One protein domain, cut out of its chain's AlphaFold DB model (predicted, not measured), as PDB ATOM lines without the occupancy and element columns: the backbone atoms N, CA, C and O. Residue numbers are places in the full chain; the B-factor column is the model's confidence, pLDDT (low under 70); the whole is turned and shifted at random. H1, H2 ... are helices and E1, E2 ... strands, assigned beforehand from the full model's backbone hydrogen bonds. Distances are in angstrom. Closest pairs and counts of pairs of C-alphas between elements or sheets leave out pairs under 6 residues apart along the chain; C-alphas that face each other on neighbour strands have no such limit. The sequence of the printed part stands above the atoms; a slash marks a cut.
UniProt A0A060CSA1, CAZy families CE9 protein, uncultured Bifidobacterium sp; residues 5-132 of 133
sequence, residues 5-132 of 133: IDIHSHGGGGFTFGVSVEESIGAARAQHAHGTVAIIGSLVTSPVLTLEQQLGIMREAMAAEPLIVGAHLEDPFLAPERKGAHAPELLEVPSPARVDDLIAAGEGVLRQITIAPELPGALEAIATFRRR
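Overview. This is residues 5 to 132 of the 133 residues of the protein "CAZy families CE9 protein" of uncultured Bifidobacterium sp (UniProt A0A060CSA1). A curled sheet of four parallel strands is covered on one face by H1 and H2, while H3 and H4 pack together by the E4 edge and lengthen the body past the ends of E3 and E4. The long link of residues 74 to 95 loops out at that same end. The printed part has 128 residues, alternating strand and helix as E1 H1 E2 H2 E3 H3 E4 H4, with sheet order E1 E2 E3 E4 and a mixed class of helices and strands. It is compact, with a radius of gyration of the C-alphas of 14.2 A and spans of 42 by 28 by 23 A.

Along the chain. E1, residues 5 to 9, starts at C-alpha 5 (87.014, -30.328, 69.633) and measures 10.5 A. H1 holds residues 21 to 32, 16.6 A, and E2 residues 36 to 43, 18.2 A. H2, residues 48 to 64, is the longest helix, 24.6 A, from C-alpha 48 (73.293, -13.950, 53.137). E3 is residues 68 to 73, 14.6 A; H3 is residues 96 to 105, 14.2 A; E4 is residues 110 to 113, 8.0 A. H4, residues 122 to 132, 15.2 A, ends at C-alpha 132 (71.793, -12.434, 71.356).

Arrangement. The sheet is strongly twisted, with E1 and E4 as edge strands. N 6 and O 38 of E1 and E2 are 2.9 A apart, N 43 and O 72 of E2 and E3 2.8 A, and N 111 and O 71 of E3 and E4 2.9 A, within hydrogen-bond range. E1 H1 E2, E2 H2 E3 and E3 H3 E4 are strand-helix-strand units, two parallel neighbour strands joined through a helix, each with a right-handed crossover. H1 and H2 on the same face give two layers, helices over a sheet. H2 lies over E3 at a height over the sheet of 8.7 A and runs along it, at 1 degree on the local plane. H1, at a height of 9.0 A, lies over E2, slantwise at 42 degrees on the local plane. H1 with residues 21 to 25 alone touches residues 57 to 64 of H2, at a steep tilt of 63 degrees; their closest C-alphas, Val 21 and Ala 61, are 4.9 A apart. H3 touches H2 at a shallow tilt of 26 degrees, closest at C-alphas of Glu 52 and Ala 105, 5.1 A. H3 touches H4 at a shallow tilt of 35.0 degrees, only just short of steep, closest at C-alphas of Val 99 and Ala 125, 6.4 A. H4 only grazes the sheet, with residues 126 to 130. In H1, H2, H3 and H4 every O i to N i+4 pair is within hydrogen-bond range.

Size, cuts and confidence. The C-alphas farthest apart, Ala 33 and Pro 120, are 42.0 A apart. The printed part has no cut. E1 to H1 and E3 to H3 are long links. Mean pLDDT of the printed part is 94.8; residues 45, 46 and 48 are under 70.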
ATOM      1  N   ILE A   5      88.152 -31.190  69.960       97.69
ATOM      2  CA  ILE A   5      87.014 -30.328  69.633       97.69
ATOM      3  C   ILE A   5      87.469 -29.438  68.485       97.69
ATOM      4  O   ILE A   5      88.429 -28.686  68.652       97.69
ATOM      5  N   ASP A   6      86.803 -29.547  67.341       97.88
ATOM      6  CA  ASP A   6      87.098 -28.722  66.175       97.88
ATOM      7  C   ASP A   6      86.072 -27.591  66.079       97.88
ATOM      8  O   ASP A   6      84.877 -27.825  65.903       97.88
ATOM      9  N   ILE A   7      86.535 -26.357  66.257       97.94
ATOM     10  CA  ILE A   7      85.674 -25.168  66.236       97.94
ATOM     11  C   ILE A   7      85.659 -24.477  64.870       97.94
ATOM     12  O   ILE A   7      84.958 -23.480  64.700       97.94
ATOM     13  N   HIS A   8      86.450 -24.967  63.909       97.75
ATOM     14  CA  HIS A   8      86.523 -24.384  62.578       97.75
ATOM     15  C   HIS A   8      86.884 -25.437  61.538       97.75
ATOM     16  O   HIS A   8      88.053 -25.671  61.239       97.75
ATOM     17  N   SER A   9      85.862 -25.984  60.886       96.50
ATOM     18  CA  SER A   9      86.054 -26.879  59.752       96.50
ATOM     19  C   SER A   9      84.918 -26.773  58.745       96.50
ATOM     20  O   SER A   9      83.752 -26.734  59.125       96.50
ATOM     21  N   HIS A  10      85.251 -26.749  57.456       96.56
ATOM     22  CA  HIS A  10      84.277 -26.628  56.362       96.56
ATOM     23  C   HIS A  10      83.702 -27.970  55.899       96.56
ATOM     24  O   HIS A  10      82.725 -28.009  55.154       96.56
ATOM     25  N   GLY A  11      84.294 -29.088  56.323       96.25
ATOM     26  CA  GLY A  11      83.879 -30.409  55.870       96.25
ATOM     27  C   GLY A  11      84.890 -31.504  56.192       96.25
ATOM     28  O   GLY A  11      85.820 -31.322  56.977       96.25
ATOM     29  N   GLY A  12      84.712 -32.670  55.583       95.88
ATOM     30  CA  GLY A  12      85.587 -33.823  55.788       95.88
ATOM     31  C   GLY A  12      85.126 -35.038  54.993       95.88
ATOM     32  O   GLY A  12      83.941 -35.205  54.734       95.88
ATOM     33  N   GLY A  13      86.067 -35.888  54.572       96.44
ATOM     34  CA  GLY A  13      85.735 -37.140  53.877       96.44
ATOM     35  C   GLY A  13      85.002 -36.974  52.538       96.44
ATOM     36  O   GLY A  13      84.328 -37.903  52.113       96.44
ATOM     37  N   GLY A  14      85.124 -35.812  51.885       97.19
ATOM     38  CA  GLY A  14      84.422 -35.492  50.637       97.19
ATOM     39  C   GLY A  14      83.060 -34.813  50.814       97.19
ATOM     40  O   GLY A  14      82.425 -34.513  49.811       97.19
ATOM     41  N   PHE A  15      82.639 -34.549  52.054       97.88
ATOM     42  CA  PHE A  15      81.386 -33.863  52.376       97.88
ATOM     43  C   PHE A  15      81.627 -32.445  52.906       97.88
ATOM     44  O   PHE A  15      82.667 -32.184  53.526       97.88
ATOM     45  N   THR A  16      80.647 -31.558  52.725       97.06
ATOM     46  CA  THR A  16      80.711 -30.150  53.142       97.06
ATOM     47  C   THR A  16      79.575 -29.791  54.105       97.06
ATOM     48  O   THR A  16      78.422 -30.186  53.923       97.06
ATOM     49  N   PHE A  17      79.885 -29.014  55.147       97.81
ATOM     50  CA  PHE A  17      78.864 -28.530  56.081       97.81
ATOM     51  C   PHE A  17      77.930 -27.513  55.417       97.81
ATOM     52  O   PHE A  17      78.353 -26.681  54.619       97.81
ATOM     53  N   GLY A  18      76.643 -27.573  55.761       95.94
ATOM     54  CA  GLY A  18      75.635 -26.624  55.283       95.94
ATOM     55  C   GLY A  18      75.098 -26.886  53.871       95.94
ATOM     56  O   GLY A  18      74.074 -26.311  53.525       95.94
ATOM     57  N   VAL A  19      75.698 -27.777  53.069       95.44
ATOM     58  CA  VAL A  19      75.153 -28.146  51.742       95.44
ATOM     59  C   VAL A  19      73.864 -28.957  51.880       95.44
ATOM     60  O   VAL A  19      72.867 -28.691  51.212       95.44
ATOM     61  N   SER A  20      73.873 -29.946  52.771       97.56
ATOM     62  CA  SER A  20      72.698 -30.724  53.158       97.56
ATOM     63  C   SER A  20      72.892 -31.325  54.551       97.56
ATOM     64  O   SER A  20      74.004 -31.334  55.095       97.56
ATOM     65  N   VAL A  21      71.808 -31.841  55.136       98.44
ATOM     66  CA  VAL A  21      71.868 -32.562  56.415       98.44
ATOM     67  C   VAL A  21      72.756 -33.801  56.282       98.44
ATOM     68  O   VAL A  21      73.612 -34.036  57.129       98.44
ATOM     69  N   GLU A  22      72.603 -34.555  55.191       98.62
ATOM     70  CA  GLU A  22      73.383 -35.767  54.924       98.62
ATOM     71  C   GLU A  22      74.882 -35.474  54.811       98.62
ATOM     72  O   GLU A  22      75.684 -36.138  55.471       98.62
ATOM     73  N   GLU A  23      75.268 -34.448  54.045       98.62
ATOM     74  CA  GLU A  23      76.677 -34.066  53.919       98.62
ATOM     75  C   GLU A  23      77.261 -33.585  55.248       98.62
ATOM     76  O   GLU A  23      78.360 -33.985  55.625       98.62
ATOM     77  N   SER A  24      76.506 -32.791  56.006       98.62
ATOM     78  CA  SER A  24      76.957 -32.297  57.311       98.62
ATOM     79  C   SER A  24      77.236 -33.457  58.279       98.62
ATOM     80  O   SER A  24      78.269 -33.488  58.949       98.62
ATOM     81  N   ILE A  25      76.363 -34.467  58.304       98.69
ATOM     82  CA  ILE A  25      76.558 -35.688  59.101       98.69
ATOM     83  C   ILE A  25      77.752 -36.502  58.580       98.69
ATOM     84  O   ILE A  25      78.566 -36.988  59.372       98.69
ATOM     85  N   GLY A  26      77.881 -36.644  57.258       98.62
ATOM     86  CA  GLY A  26      79.000 -37.334  56.616       98.62
ATOM     87  C   GLY A  26      80.350 -36.713  56.982       98.62
ATOM     88  O   GLY A  26      81.266 -37.429  57.397       98.62
ATOM     89  N   ALA A  27      80.447 -35.384  56.921       98.50
ATOM     90  CA  ALA A  27      81.630 -34.629  57.319       98.50
ATOM     91  C   ALA A  27      81.973 -34.853  58.797       98.50
ATOM     92  O   ALA A  27      83.123 -35.159  59.125       98.50
ATOM     93  N   ALA A  28      80.975 -34.777  59.684       98.44
ATOM     94  CA  ALA A  28      81.176 -34.977  61.116       98.44
ATOM     95  C   ALA A  28      81.708 -36.381  61.444       98.44
ATOM     96  O   ALA A  28      82.676 -36.532  62.195       98.44
ATOM     97  N   ARG A  29      81.134 -37.420  60.829       98.38
ATOM     98  CA  ARG A  29      81.578 -38.812  61.010       98.38
ATOM     99  C   ARG A  29      82.968 -39.062  60.441       98.38
ATOM    100  O   ARG A  29      83.756 -39.774  61.064       98.38
ATOM    101  N   ALA A  30      83.283 -38.462  59.293       98.31
ATOM    102  CA  ALA A  30      84.613 -38.551  58.706       98.31
ATOM    103  C   ALA A  30      85.672 -37.965  59.651       98.31
ATOM    104  O   ALA A  30      86.687 -38.607  59.904       98.31
ATOM    105  N   GLN A  31      85.419 -36.794  60.239       97.69
ATOM    106  CA  GLN A  31      86.330 -36.198  61.223       97.69
ATOM    107  C   GLN A  31      86.414 -37.013  62.518       97.69
ATOM    108  O   GLN A  31      87.496 -37.162  63.088       97.69
ATOM    109  N   HIS A  32      85.302 -37.602  62.964       97.75
ATOM    110  CA  HIS A  32      85.294 -38.462  64.144       97.75
ATOM    111  C   HIS A  32      86.202 -39.684  64.005       97.75
ATOM    112  O   HIS A  32      86.909 -40.037  64.953       97.75
ATOM    113  N   ALA A  33      86.280 -40.271  62.807       97.38
ATOM    114  CA  ALA A  33      87.218 -41.354  62.511       97.38
ATOM    115  C   ALA A  33      88.697 -40.957  62.725       97.38
ATOM    116  O   ALA A  33      89.552 -41.830  62.872       97.38
ATOM    117  N   HIS A  34      88.995 -39.654  62.797       96.00
ATOM    118  CA  HIS A  34      90.318 -39.092  63.072       96.00
ATOM    119  C   HIS A  34      90.459 -38.489  64.484       96.00
ATOM    120  O   HIS A  34      91.468 -37.852  64.783       96.00
ATOM    121  N   GLY A  35      89.499 -38.736  65.383       96.62
ATOM    122  CA  GLY A  35      89.599 -38.404  66.808       96.62
ATOM    123  C   GLY A  35      88.836 -37.156  67.258       96.62
ATOM    124  O   GLY A  35      88.902 -36.811  68.442       96.62
ATOM    125  N   THR A  36      88.101 -36.487  66.364       97.75
ATOM    126  CA  THR A  36      87.232 -35.358  66.732       97.75
ATOM    127  C   THR A  36      85.954 -35.851  67.412       97.75
ATOM    128  O   THR A  36      85.309 -36.785  66.948       97.75
ATOM    129  N   VAL A  37      85.573 -35.256  68.540       97.69
ATOM    130  CA  VAL A  37      84.406 -35.675  69.346       97.69
ATOM    131  C   VAL A  37      83.335 -34.596  69.484       97.69
ATOM    132  O   VAL A  37      82.253 -34.891  69.979       97.69
ATOM    133  N   ALA A  38      83.621 -33.368  69.050       98.06
ATOM    134  CA  ALA A  38      82.644 -32.295  68.911       98.06
ATOM    135  C   ALA A  38      83.104 -31.322  67.817       98.06
ATOM    136  O   ALA A  38      84.299 -31.030  67.723       98.06
ATOM    137  N   ILE A  39      82.166 -30.851  66.996       98.44
ATOM    138  CA  ILE A  39      82.437 -30.054  65.798       98.44
ATOM    139  C   ILE A  39      81.491 -28.859  65.729       98.44
ATOM    140  O   ILE A  39      80.272 -29.009  65.853       98.44
ATOM    141  N   ILE A  40      82.048 -27.681  65.471       98.50
ATOM    142  CA  ILE A  40      81.304 -26.514  64.995       98.50
ATOM    143  C   ILE A  40      81.549 -26.412  63.486       98.50
ATOM    144  O   ILE A  40      82.670 -26.149  63.050       98.50
ATOM    145  N   GLY A  41      80.510 -26.657  62.683       98.00
ATOM    146  CA  GLY A  41      80.623 -26.635  61.222       98.00
ATOM    147  C   GLY A  41      80.727 -25.205  60.691       98.00
ATOM    148  O   GLY A  41      79.823 -24.401  60.922       98.00
ATOM    149  N   SER A  42      81.814 -24.888  59.986       97.56
ATOM    150  CA  SER A  42      82.063 -23.569  59.399       97.56
ATOM    151  C   SER A  42      81.377 -23.420  58.044       97.56
ATOM    152  O   SER A  42      81.712 -24.113  57.081       97.56
ATOM    153  N   LEU A  43      80.466 -22.458  57.968       95.19
ATOM    154  CA  LEU A  43      79.806 -22.013  56.750       95.19
ATOM    155  C   LEU A  43      80.682 -20.961  56.062       95.19
ATOM    156  O   LEU A  43      81.225 -20.078  56.730       95.19
ATOM    157  N   VAL A  44      80.840 -21.092  54.743       82.81
ATOM    158  CA  VAL A  44      81.709 -20.244  53.915       82.81
ATOM    159  C   VAL A  44      80.942 -19.650  52.735       82.81
ATOM    160  O   VAL A  44      79.849 -20.097  52.371       82.81
ATOM    161  N   THR A  45      81.565 -18.633  52.153       64.50
ATOM    162  CA  THR A  45      80.985 -17.550  51.366       64.50
ATOM    163  C   THR A  45      79.854 -17.966  50.461       64.50
ATOM    164  O   THR A  45      80.032 -18.585  49.414       64.50
ATOM    165  N   SER A  46      78.674 -17.534  50.864       67.94
ATOM    166  CA  SER A  46      77.464 -17.578  50.071       67.94
ATOM    167  C   SER A  46      76.717 -16.256  50.288       67.94
ATOM    168  O   SER A  46      76.960 -15.584  51.292       67.94
ATOM    169  N   PRO A  47      75.810 -15.843  49.387       73.38
ATOM    170  CA  PRO A  47      74.896 -14.737  49.677       73.38
ATOM    171  C   PRO A  47      74.211 -14.928  51.044       73.38
ATOM    172  O   PRO A  47      73.920 -16.064  51.413       73.38
ATOM    173  N   VAL A  48      73.891 -13.853  51.780       69.44
ATOM    174  CA  VAL A  48      73.293 -13.950  53.137       69.44
ATOM    175  C   VAL A  48      72.069 -14.872  53.187       69.44
ATOM    176  O   VAL A  48      71.967 -15.705  54.080       69.44
ATOM    177  N   LEU A  49      71.191 -14.808  52.180       72.94
ATOM    178  CA  LEU A  49      70.022 -15.694  52.086       72.94
ATOM    179  C   LEU A  49      70.402 -17.185  52.054       72.94
ATOM    180  O   LEU A  49      69.665 -18.030  52.555       72.94
ATOM    181  N   THR A  50      71.551 -17.519  51.474       86.81
ATOM    182  CA  THR A  50      72.091 -18.878  51.483       86.81
ATOM    183  C   THR A  50      72.652 -19.236  52.858       86.81
ATOM    184  O   THR A  50      72.438 -20.357  53.307       86.81
ATOM    185  N   LEU A  51      73.304 -18.306  53.566       90.50
ATOM    186  CA  LEU A  51      73.781 -18.547  54.937       90.50
ATOM    187  C   LEU A  51      72.616 -18.848  55.893       90.50
ATOM    188  O   LEU A  51      72.713 -19.761  56.708       90.50
ATOM    189  N   GLU A  52      71.487 -18.147  55.760       92.81
ATOM    190  CA  GLU A  52      70.281 -18.427  56.553       92.81
ATOM    191  C   GLU A  52      69.764 -19.859  56.329       92.81
ATOM    192  O   GLU A  52      69.456 -20.580  57.283       92.81
ATOM    193  N   GLN A  53      69.726 -20.305  55.069       94.31
ATOM    194  CA  GLN A  53      69.340 -21.675  54.707       94.31
ATOM    195  C   GLN A  53      70.327 -22.709  55.263       94.31
ATOM    196  O   GLN A  53      69.911 -23.717  55.838       94.31
ATOM    197  N   GLN A  54      71.628 -22.442  55.141       96.69
ATOM    198  CA  GLN A  54      72.686 -23.302  55.666       96.69
ATOM    199  C   GLN A  54      72.615 -23.429  57.193       96.69
ATOM    200  O   GLN A  54      72.796 -24.524  57.723       96.69
ATOM    201  N   LEU A  55      72.287 -22.353  57.916       97.25
ATOM    202  CA  LEU A  55      72.052 -22.406  59.362       97.25
ATOM    203  C   LEU A  55      70.854 -23.302  59.709       97.25
ATOM    204  O   LEU A  55      70.924 -24.070  60.669       97.25
ATOM    205  N   GLY A  56      69.782 -23.267  58.909       97.44
ATOM    206  CA  GLY A  56      68.660 -24.206  59.024       97.44
ATOM    207  C   GLY A  56      69.098 -25.666  58.863       97.44
ATOM    208  O   GLY A  56      68.820 -26.494  59.732       97.44
ATOM    209  N   ILE A  57      69.875 -25.955  57.817       98.06
ATOM    210  CA  ILE A  57      70.449 -27.285  57.557       98.06
ATOM    211  C   ILE A  57      71.327 -27.747  58.725       98.06
ATOM    212  O   ILE A  57      71.200 -28.880  59.192       98.06
ATOM    213  N   MET A  58      72.192 -26.871  59.237       98.56
ATOM    214  CA  MET A  58      73.063 -27.194  60.368       98.56
ATOM    215  C   MET A  58      72.270 -27.477  61.643       98.56
ATOM    216  O   MET A  58      72.679 -28.327  62.429       98.56
ATOM    217  N   ARG A  59      71.127 -26.813  61.851       98.50
ATOM    218  CA  ARG A  59      70.246 -27.078  62.997       98.50
ATOM    219  C   ARG A  59      69.640 -28.474  62.919       98.50
ATOM    220  O   ARG A  59      69.634 -29.189  63.919       98.50
ATOM    221  N   GLU A  60      69.159 -28.867  61.743       98.50
ATOM    222  CA  GLU A  60      68.623 -30.210  61.503       98.50
ATOM    223  C   GLU A  60      69.711 -31.282  61.647       98.50
ATOM    224  O   GLU A  60      69.499 -32.294  62.316       98.50
ATOM    225  N   ALA A  61      70.908 -31.031  61.109       98.62
ATOM    226  CA  ALA A  61      72.052 -31.927  61.262       98.62
ATOM    227  C   ALA A  61      72.486 -32.074  62.730       98.62
ATOM    228  O   ALA A  61      72.690 -33.194  63.189       98.62
ATOM    229  N   MET A  62      72.552 -30.973  63.487       98.56
ATOM    230  CA  MET A  62      72.861 -30.971  64.924       98.56
ATOM    231  C   MET A  62      71.845 -31.784  65.737       98.56
ATOM    232  O   MET A  62      72.213 -32.462  66.692       98.56
ATOM    233  N   ALA A  63      70.564 -31.749  65.360       98.38
ATOM    234  CA  ALA A  63      69.535 -32.552  66.020       98.38
ATOM    235  C   ALA A  63      69.675 -34.060  65.731       98.38
ATOM    236  O   ALA A  63      69.272 -34.880  66.557       98.38
ATOM    237  N   ALA A  64      70.235 -34.425  64.575       98.44
ATOM    238  CA  ALA A  64      70.376 -35.809  64.127       98.44
ATOM    239  C   ALA A  64      71.740 -36.447  64.459       98.44
ATOM    240  O   ALA A  64      71.830 -37.672  64.550       98.44
ATOM    241  N   GLU A  65      72.797 -35.651  64.632       98.25
ATOM    242  CA  GLU A  65      74.172 -36.123  64.825       98.25
ATOM    243  C   GLU A  65      74.861 -35.384  65.988       98.25
ATOM    244  O   GLU A  65      75.293 -34.242  65.821       98.25
ATOM    245  N   PRO A  66      75.015 -36.032  67.163       97.50
ATOM    246  CA  PRO A  66      75.559 -35.412  68.378       97.50
ATOM    247  C   PRO A  66      77.004 -34.912  68.283       97.50
ATOM    248  O   PRO A  66      77.445 -34.157  69.151       97.50
ATOM    249  N   LEU A  67      77.763 -35.348  67.273       98.25
ATOM    250  CA  LEU A  67      79.106 -34.824  67.009       98.25
ATOM    251  C   LEU A  67      79.074 -33.352  66.585       98.25
ATOM    252  O   LEU A  67      80.045 -32.633  66.810       98.25
ATOM    253  N   ILE A  68      77.982 -32.898  65.973       98.69
ATOM    254  CA  ILE A  68      77.796 -31.505  65.574       98.69
ATOM    255  C   ILE A  68      77.218 -30.760  66.777       98.69
ATOM    256  O   ILE A  68      76.159 -31.115  67.282       98.69
ATOM    257  N   VAL A  69      77.904 -29.714  67.241       98.50
ATOM    258  CA  VAL A  69      77.500 -28.918  68.419       98.50
ATOM    259  C   VAL A  69      77.135 -27.469  68.077       98.50
ATOM    260  O   VAL A  69      76.798 -26.667  68.957       98.50
ATOM    261  N   GLY A  70      77.171 -27.133  66.787       98.31
ATOM    262  CA  GLY A  70      76.665 -25.882  66.246       98.31
ATOM    263  C   GLY A  70      77.293 -25.505  64.910       98.31
ATOM    264  O   GLY A  70      77.936 -26.322  64.248       98.31
ATOM    265  N   ALA A  71      77.102 -24.244  64.539       98.38
ATOM    266  CA  ALA A  71      77.606 -23.647  63.313       98.38
ATOM    267  C   ALA A  71      78.481 -22.421  63.598       98.38
ATOM    268  O   ALA A  71      78.294 -21.701  64.588       98.38
ATOM    269  N   HIS A  72      79.419 -22.186  62.690       98.25
ATOM    270  CA  HIS A  72      80.279 -21.020  62.641       98.25
ATOM    271  C   HIS A  72      80.021 -20.276  61.331       98.25
ATOM    272  O   HIS A  72      80.080 -20.872  60.259       98.25
ATOM    273  N   LEU A  73      79.745 -18.978  61.420       96.12
ATOM    274  CA  LEU A  73      79.747 -18.079  60.268       96.12
ATOM    275  C   LEU A  73      81.156 -17.501  60.102       96.12
ATOM    276  O   LEU A  73      81.544 -16.618  60.868       96.12
ATOM    277  N   GLU A  74      81.945 -18.021  59.159       94.62
ATOM    278  CA  GLU A  74      83.293 -17.487  58.899       94.62
ATOM    279  C   GLU A  74      83.240 -16.133  58.168       94.62
ATOM    280  O   GLU A  74      84.113 -15.282  58.325       94.62
ATOM    281  N   ASP A  75      82.180 -15.914  57.399       88.94
ATOM    282  CA  ASP A  75      81.865 -14.682  56.686       88.94
ATOM    283  C   ASP A  75      80.341 -14.400  56.811       88.94
ATOM    284  O   ASP A  75      79.659 -15.149  57.524       88.94
ATOM    285  N   PRO A  76      79.775 -13.287  56.289       91.50
ATOM    286  CA  PRO A  76      80.220 -12.433  55.177       91.50
ATOM    287  C   PRO A  76      81.032 -11.191  55.595       91.50
ATOM    288  O   PRO A  76      81.481 -10.430  54.739       91.50
ATOM    289  N   PHE A  77      81.212 -10.940  56.896       94.44
ATOM    290  CA  PHE A  77      81.751  -9.673  57.416       94.44
ATOM    291  C   PHE A  77      83.288  -9.642  57.484       94.44
ATOM    292  O   PHE A  77      83.870  -9.357  58.534       94.44
ATOM    293  N   LEU A  78      83.956  -9.939  56.368       93.81
ATOM    294  CA  LEU A  78      85.417  -9.904  56.249       93.81
ATOM    295  C   LEU A  78      85.892  -8.676  55.468       93.81
ATOM    296  O   LEU A  78      85.229  -8.207  54.545       93.81
ATOM    297  N   ALA A  79      87.077  -8.169  55.812       93.06
ATOM    298  CA  ALA A  79      87.705  -7.085  55.066       93.06
ATOM    299  C   ALA A  79      88.097  -7.567  53.653       93.06
ATOM    300  O   ALA A  79      88.796  -8.582  53.541       93.06
ATOM    301  N   PRO A  80      87.722  -6.856  52.570       90.69
ATOM    302  CA  PRO A  80      88.068  -7.243  51.199       90.69
ATOM    303  C   PRO A  80      89.573  -7.442  50.970       90.69
ATOM    304  O   PRO A  80      89.988  -8.348  50.244       90.69
ATOM    305  N   GLU A  81      90.414  -6.652  51.640       91.81
ATOM    306  CA  GLU A  81      91.879  -6.736  51.575       91.81
ATOM    307  C   GLU A  81      92.433  -7.996  52.257       91.81
ATOM    308  O   GLU A  81      93.589  -8.373  52.049       91.81
ATOM    309  N   ARG A  82      91.613  -8.658  53.080       89.69
ATOM    310  CA  ARG A  82      91.929  -9.878  53.833       89.69
ATOM    311  C   ARG A  82      91.064 -11.066  53.413       89.69
ATOM    312  O   ARG A  82      91.022 -12.062  54.121       89.69
ATOM    313  N   LYS A  83      90.438 -11.000  52.232       87.75
ATOM    314  CA  LYS A  83      89.459 -11.988  51.759       87.75
ATOM    315  C   LYS A  83      89.962 -13.424  51.617       87.75
ATOM    316  O   LYS A  83      89.146 -14.313  51.472       87.75
ATOM    317  N   GLY A  84      91.269 -13.679  51.520       90.06
ATOM    318  CA  GLY A  84      91.785 -15.025  51.228       90.06
ATOM    319  C   GLY A  84      91.065 -15.712  50.050       90.06
ATOM    320  O   GLY A  84      90.982 -15.156  48.945       90.06
ATOM    321  N   ALA A  85      90.528 -16.909  50.307       85.62
ATOM    322  CA  ALA A  85      89.765 -17.715  49.349       85.62
ATOM    323  C   ALA A  85      88.301 -17.265  49.158       85.62
ATOM    324  O   ALA A  85      87.642 -17.751  48.243       85.62
ATOM    325  N   HIS A  86      87.806 -16.324  49.966       83.44
ATOM    326  CA  HIS A  86      86.436 -15.824  49.897       83.44
ATOM    327  C   HIS A  86      86.222 -14.988  48.622       83.44
ATOM    328  O   HIS A  86      87.122 -14.263  48.156       83.44
ATOM    329  N   ALA A  87      85.023 -15.103  48.050       85.88
ATOM    330  CA  ALA A  87      84.601 -14.343  46.880       85.88
ATOM    331  C   ALA A  87      84.307 -12.887  47.299       85.88
ATOM    332  O   ALA A  87      83.379 -12.663  48.079       85.88
ATOM    333  N   PRO A  88      85.101 -11.891  46.857       85.56
ATOM    334  CA  PRO A  88      84.985 -10.522  47.365       85.56
ATOM    335  C   PRO A  88      83.620  -9.875  47.102       85.56
ATOM    336  O   PRO A  88      83.198  -9.025  47.876       85.56
ATOM    337  N   GLU A  89      82.919 -10.284  46.046       87.12
ATOM    338  CA  GLU A  89      81.579  -9.810  45.693       87.12
ATOM    339  C   GLU A  89      80.473 -10.267  46.655       87.12
ATOM    340  O   GLU A  89      79.370  -9.726  46.613       87.12
ATOM    341  N   LEU A  90      80.759 -11.251  47.509       87.00
ATOM    342  CA  LEU A  90      79.833 -11.770  48.513       87.00
ATOM    343  C   LEU A  90      80.142 -11.252  49.928       87.00
ATOM    344  O   LEU A  90      79.402 -11.555  50.861       87.00
ATOM    345  N   LEU A  91      81.230 -10.493  50.102       90.38
ATOM    346  CA  LEU A  91      81.554  -9.871  51.382       90.38
ATOM    347  C   LEU A  91      80.648  -8.662  51.620       90.38
ATOM    348  O   LEU A  91      80.437  -7.837  50.728       90.38
ATOM    349  N   GLU A  92      80.143  -8.534  52.842       91.31
ATOM    350  CA  GLU A  92      79.240  -7.452  53.231       91.31
ATOM    351  C   GLU A  92      79.824  -6.637  54.390       91.31
ATOM    352  O   GLU A  92      80.564  -7.133  55.239       91.31
ATOM    353  N   VAL A  93      79.453  -5.359  54.451       94.44
ATOM    354  CA  VAL A  93      79.650  -4.544  55.655       94.44
ATOM    355  C   VAL A  93      78.497  -4.855  56.615       94.44
ATOM    356  O   VAL A  93      77.339  -4.848  56.180       94.44
ATOM    357  N   PRO A  94      78.760  -5.121  57.906       95.62
ATOM    358  CA  PRO A  94      77.702  -5.444  58.851       95.62
ATOM    359  C   PRO A  94      76.720  -4.277  58.995       95.62
ATOM    360  O   PRO A  94      77.091  -3.159  59.347       95.62
ATOM    361  N   SER A  95      75.439  -4.555  58.759       96.31
ATOM    362  CA  SER A  95      74.338  -3.639  59.058       96.31
ATOM    363  C   SER A  95      73.435  -4.235  60.140       96.31
ATOM    364  O   SER A  95      73.356  -5.462  60.238       96.31
ATOM    365  N   PRO A  96      72.717  -3.417  60.936       96.81
ATOM    366  CA  PRO A  96      71.815  -3.931  61.967       96.81
ATOM    367  C   PRO A  96      70.806  -4.956  61.437       96.81
ATOM    368  O   PRO A  96      70.643  -6.002  62.048       96.81
ATOM    369  N   ALA A  97      70.217  -4.703  60.262       95.81
ATOM    370  CA  ALA A  97      69.272  -5.622  59.630       95.81
ATOM    371  C   ALA A  97      69.917  -6.980  59.308       95.81
ATOM    372  O   ALA A  97      69.390  -8.014  59.691       95.81
ATOM    373  N   ARG A  98      71.111  -6.985  58.699       93.81
ATOM    374  CA  ARG A  98      71.830  -8.232  58.384       93.81
ATOM    375  C   ARG A  98      72.249  -9.013  59.621       93.81
ATOM    376  O   ARG A  98      72.210 -10.237  59.625       93.81
ATOM    377  N   VAL A  99      72.663  -8.306  60.667       96.25
ATOM    378  CA  VAL A  99      72.993  -8.925  61.953       96.25
ATOM    379  C   VAL A  99      71.744  -9.557  62.571       96.25
ATOM    380  O   VAL A  99      71.819 -10.680  63.061       96.25
ATOM    381  N   ASP A 100      70.599  -8.875  62.510       96.38
ATOM    382  CA  ASP A 100      69.320  -9.403  62.988       96.38
ATOM    383  C   ASP A 100      68.883 -10.654  62.218       96.38
ATOM    384  O   ASP A 100      68.534 -11.651  62.858       96.38
ATOM    385  N   ASP A 101      68.974 -10.629  60.885       94.94
ATOM    386  CA  ASP A 101      68.642 -11.758  60.009       94.94
ATOM    387  C   ASP A 101      69.487 -12.998  60.361       94.94
ATOM    388  O   ASP A 101      68.952 -14.080  60.608       94.94
ATOM    389  N   LEU A 102      70.811 -12.833  60.479       95.25
ATOM    390  CA  LEU A 102      71.734 -13.930  60.798       95.25
ATOM    391  C   LEU A 102      71.551 -14.474  62.221       95.25
ATOM    392  O   LEU A 102      71.670 -15.680  62.432       95.25
ATOM    393  N   ILE A 103      71.253 -13.619  63.206       96.75
ATOM    394  CA  ILE A 103      70.952 -14.065  64.577       96.75
ATOM    395  C   ILE A 103      69.661 -14.883  64.593       96.75
ATOM    396  O   ILE A 103      69.627 -15.950  65.204       96.75
ATOM    397  N   ALA A 104      68.614 -14.404  63.915       96.88
ATOM    398  CA  ALA A 104      67.336 -15.103  63.837       96.88
ATOM    399  C   ALA A 104      67.492 -16.460  63.135       96.88
ATOM    400  O   ALA A 104      67.095 -17.493  63.674       96.88
ATOM    401  N   ALA A 105      68.163 -16.491  61.982       95.88
ATOM    402  CA  ALA A 105      68.463 -17.741  61.292       95.88
ATOM    403  C   ALA A 105      69.409 -18.646  62.099       95.88
ATOM    404  O   ALA A 105      69.363 -19.867  61.974       95.88
ATOM    405  N   GLY A 106      70.247 -18.084  62.966       96.44
ATOM    406  CA  GLY A 106      71.181 -18.808  63.822       96.44
ATOM    407  C   GLY A 106      70.583 -19.381  65.110       96.44
ATOM    408  O   GLY A 106      71.303 -20.070  65.833       96.44
ATOM    409  N   GLU A 107      69.301 -19.157  65.413       96.44
ATOM    410  CA  GLU A 107      68.725 -19.395  66.748       96.44
ATOM    411  C   GLU A 107      68.951 -20.823  67.284       96.44
ATOM    412  O   GLU A 107      68.359 -21.801  66.832       96.44
ATOM    413  N   GLY A 108      69.817 -20.969  68.286       96.50
ATOM    414  CA  GLY A 108      70.106 -22.261  68.913       96.50
ATOM    415  C   GLY A 108      71.148 -23.126  68.191       96.50
ATOM    416  O   GLY A 108      71.561 -24.131  68.771       96.50
ATOM    417  N   VAL A 109      71.635 -22.729  67.008       98.19
ATOM    418  CA  VAL A 109      72.705 -23.437  66.270       98.19
ATOM    419  C   VAL A 109      73.989 -22.620  66.131       98.19
ATOM    420  O   VAL A 109      75.072 -23.196  66.176       98.19
ATOM    421  N   LEU A 110      73.903 -21.296  65.993       97.81
ATOM    422  CA  LEU A 110      75.072 -20.431  65.853       97.81
ATOM    423  C   LEU A 110      75.894 -20.440  67.152       97.81
ATOM    424  O   LEU A 110      75.343 -20.364  68.251       97.81
ATOM    425  N   ARG A 111      77.216 -20.590  67.027       97.88
ATOM    426  CA  ARG A 111      78.163 -20.614  68.162       97.88
ATOM    427  C   ARG A 111      79.303 -19.628  68.008       97.88
ATOM    428  O   ARG A 111      79.880 -19.199  69.002       97.88
ATOM    429  N   GLN A 112      79.649 -19.305  66.770       97.50
ATOM    430  CA  GLN A 112      80.805 -18.492  66.455       97.50
ATOM    431  C   GLN A 112      80.523 -17.654  65.215       97.50
ATOM    432  O   GLN A 112      79.850 -18.102  64.286       97.50
ATOM    433  N   ILE A 113      81.088 -16.453  65.196       96.56
ATOM    434  CA  ILE A 113      81.188 -15.624  64.004       96.56
ATOM    435  C   ILE A 113      82.619 -15.105  63.881       96.56
ATOM    436  O   ILE A 113      83.211 -14.688  64.880       96.56
ATOM    437  N   THR A 114      83.162 -15.121  62.668       96.31
ATOM    438  CA  THR A 114      84.391 -14.409  62.318       96.31
ATOM    439  C   THR A 114      84.014 -13.091  61.654       96.31
ATOM    440  O   THR A 114      83.148 -13.024  60.786       96.31
ATOM    441  N   ILE A 115      84.626 -12.007  62.120       96.38
ATOM    442  CA  ILE A 115      84.288 -10.651  61.692       96.38
ATOM    443  C   ILE A 115      85.534  -9.772  61.718       96.38
ATOM    444  O   ILE A 115      86.308  -9.814  62.676       96.38
ATOM    445  N   ALA A 116      85.716  -8.968  60.673       97.19
ATOM    446  CA  ALA A 116      86.757  -7.953  60.593       97.19
ATOM    447  C   ALA A 116      86.341  -6.716  61.418       97.19
ATOM    448  O   ALA A 116      85.400  -6.012  61.035       97.19
ATOM    449  N   PRO A 117      86.991  -6.443  62.567       97.38
ATOM    450  CA  PRO A 117      86.575  -5.378  63.481       97.38
ATOM    451  C   PRO A 117      86.760  -3.963  62.915       97.38
ATOM    452  O   PRO A 117      86.179  -3.018  63.444       97.38
ATOM    453  N   GLU A 118      87.570  -3.797  61.870       97.00
ATOM    454  CA  GLU A 118      87.818  -2.524  61.190       97.00
ATOM    455  C   GLU A 118      86.687  -2.084  60.247       97.00
ATOM    456  O   GLU A 118      86.679  -0.931  59.810       97.00
ATOM    457  N   LEU A 119      85.735  -2.969  59.920       96.81
ATOM    458  CA  LEU A 119      84.614  -2.613  59.054       96.81
ATOM    459  C   LEU A 119      83.669  -1.617  59.751       96.81
ATOM    460  O   LEU A 119      83.428  -1.722  60.959       96.81
ATOM    461  N   PRO A 120      83.060  -0.675  59.005       97.69
ATOM    462  CA  PRO A 120      82.020   0.189  59.555       97.69
ATOM    463  C   PRO A 120      80.892  -0.635  60.197       97.69
ATOM    464  O   PRO A 120      80.361  -1.545  59.571       97.69
ATOM    465  N   GLY A 121      80.527  -0.330  61.447       97.31
ATOM    466  CA  GLY A 121      79.460  -1.035  62.174       97.31
ATOM    467  C   GLY A 121      79.855  -2.381  62.801       97.31
ATOM    468  O   GLY A 121      79.023  -3.023  63.445       97.31
ATOM    469  N   ALA A 122      81.104  -2.839  62.640       97.69
ATOM    470  CA  ALA A 122      81.528  -4.149  63.137       97.69
ATOM    471  C   ALA A 122      81.529  -4.246  64.665       97.69
ATOM    472  O   ALA A 122      81.138  -5.275  65.212       97.69
ATOM    473  N   LEU A 123      81.921  -3.187  65.378       98.25
ATOM    474  CA  LEU A 123      81.935  -3.202  66.844       98.25
ATOM    475  C   LEU A 123      80.514  -3.292  67.421       98.25
ATOM    476  O   LEU A 123      80.274  -4.034  68.379       98.25
ATOM    477  N   GLU A 124      79.553  -2.598  66.811       98.31
ATOM    478  CA  GLU A 124      78.133  -2.689  67.145       98.31
ATOM    479  C   GLU A 124      77.572  -4.083  66.835       98.31
ATOM    480  O   GLU A 124      76.822  -4.641  67.648       98.31
ATOM    481  N   ALA A 125      77.964  -4.670  65.701       98.06
ATOM    482  CA  ALA A 125      77.602  -6.034  65.329       98.06
ATOM    483  C   ALA A 125      78.147  -7.057  66.336       98.06
ATOM    484  O   ALA A 125      77.369  -7.838  66.882       98.06
ATOM    485  N   ILE A 126      79.441  -6.993  66.676       98.25
ATOM    486  CA  ILE A 126      80.089  -7.843  67.692       98.25
ATOM    487  C   ILE A 126      79.337  -7.755  69.020       98.25
ATOM    488  O   ILE A 126      79.009  -8.774  69.634       98.25
ATOM    489  N   ALA A 127      79.024  -6.537  69.470       98.19
ATOM    490  CA  ALA A 127      78.290  -6.334  70.711       98.19
ATOM    491  C   ALA A 127      76.874  -6.933  70.652       98.19
ATOM    492  O   ALA A 127      76.363  -7.394  71.674       98.19
ATOM    493  N   THR A 128      76.239  -6.922  69.480       98.12
ATOM    494  CA  THR A 128      74.897  -7.475  69.262       98.12
ATOM    495  C   THR A 128      74.911  -8.998  69.235       98.12
ATOM    496  O   THR A 128      74.150  -9.590  70.001       98.12
ATOM    497  N   PHE A 129      75.814  -9.625  68.472       97.12
ATOM    498  CA  PHE A 129      76.010 -11.079  68.481       97.12
ATOM    499  C   PHE A 129      76.292 -11.584  69.894       97.12
ATOM    500  O   PHE A 129      75.569 -12.441  70.382       97.12
ATOM    501  N   ARG A 130      77.224 -10.956  70.624       96.56
ATOM    502  CA  ARG A 130      77.540 -11.332  72.014       96.56
ATOM    503  C   ARG A 130      76.315 -11.359  72.942       96.56
ATOM    504  O   ARG A 130      76.308 -12.100  73.920       96.56
ATOM    505  N   ARG A 131      75.328 -10.485  72.722       96.12
ATOM    506  CA  ARG A 131      74.141 -10.383  73.590       96.12
ATOM    507  C   ARG A 131      73.022 -11.349  73.209       96.12
ATOM    508  O   ARG A 131      72.134 -11.549  74.033       96.12
ATOM    509  N   ARG A 132      72.991 -11.831  71.965       94.56
ATOM    510  CA  ARG A 132      71.793 -12.434  71.356       94.56
ATOM    511  C   ARG A 132      72.034 -13.762  70.640       94.56
ATOM    512  O   ARG A 132      71.047 -14.379  70.257       94.56
TER     513      ARG A 132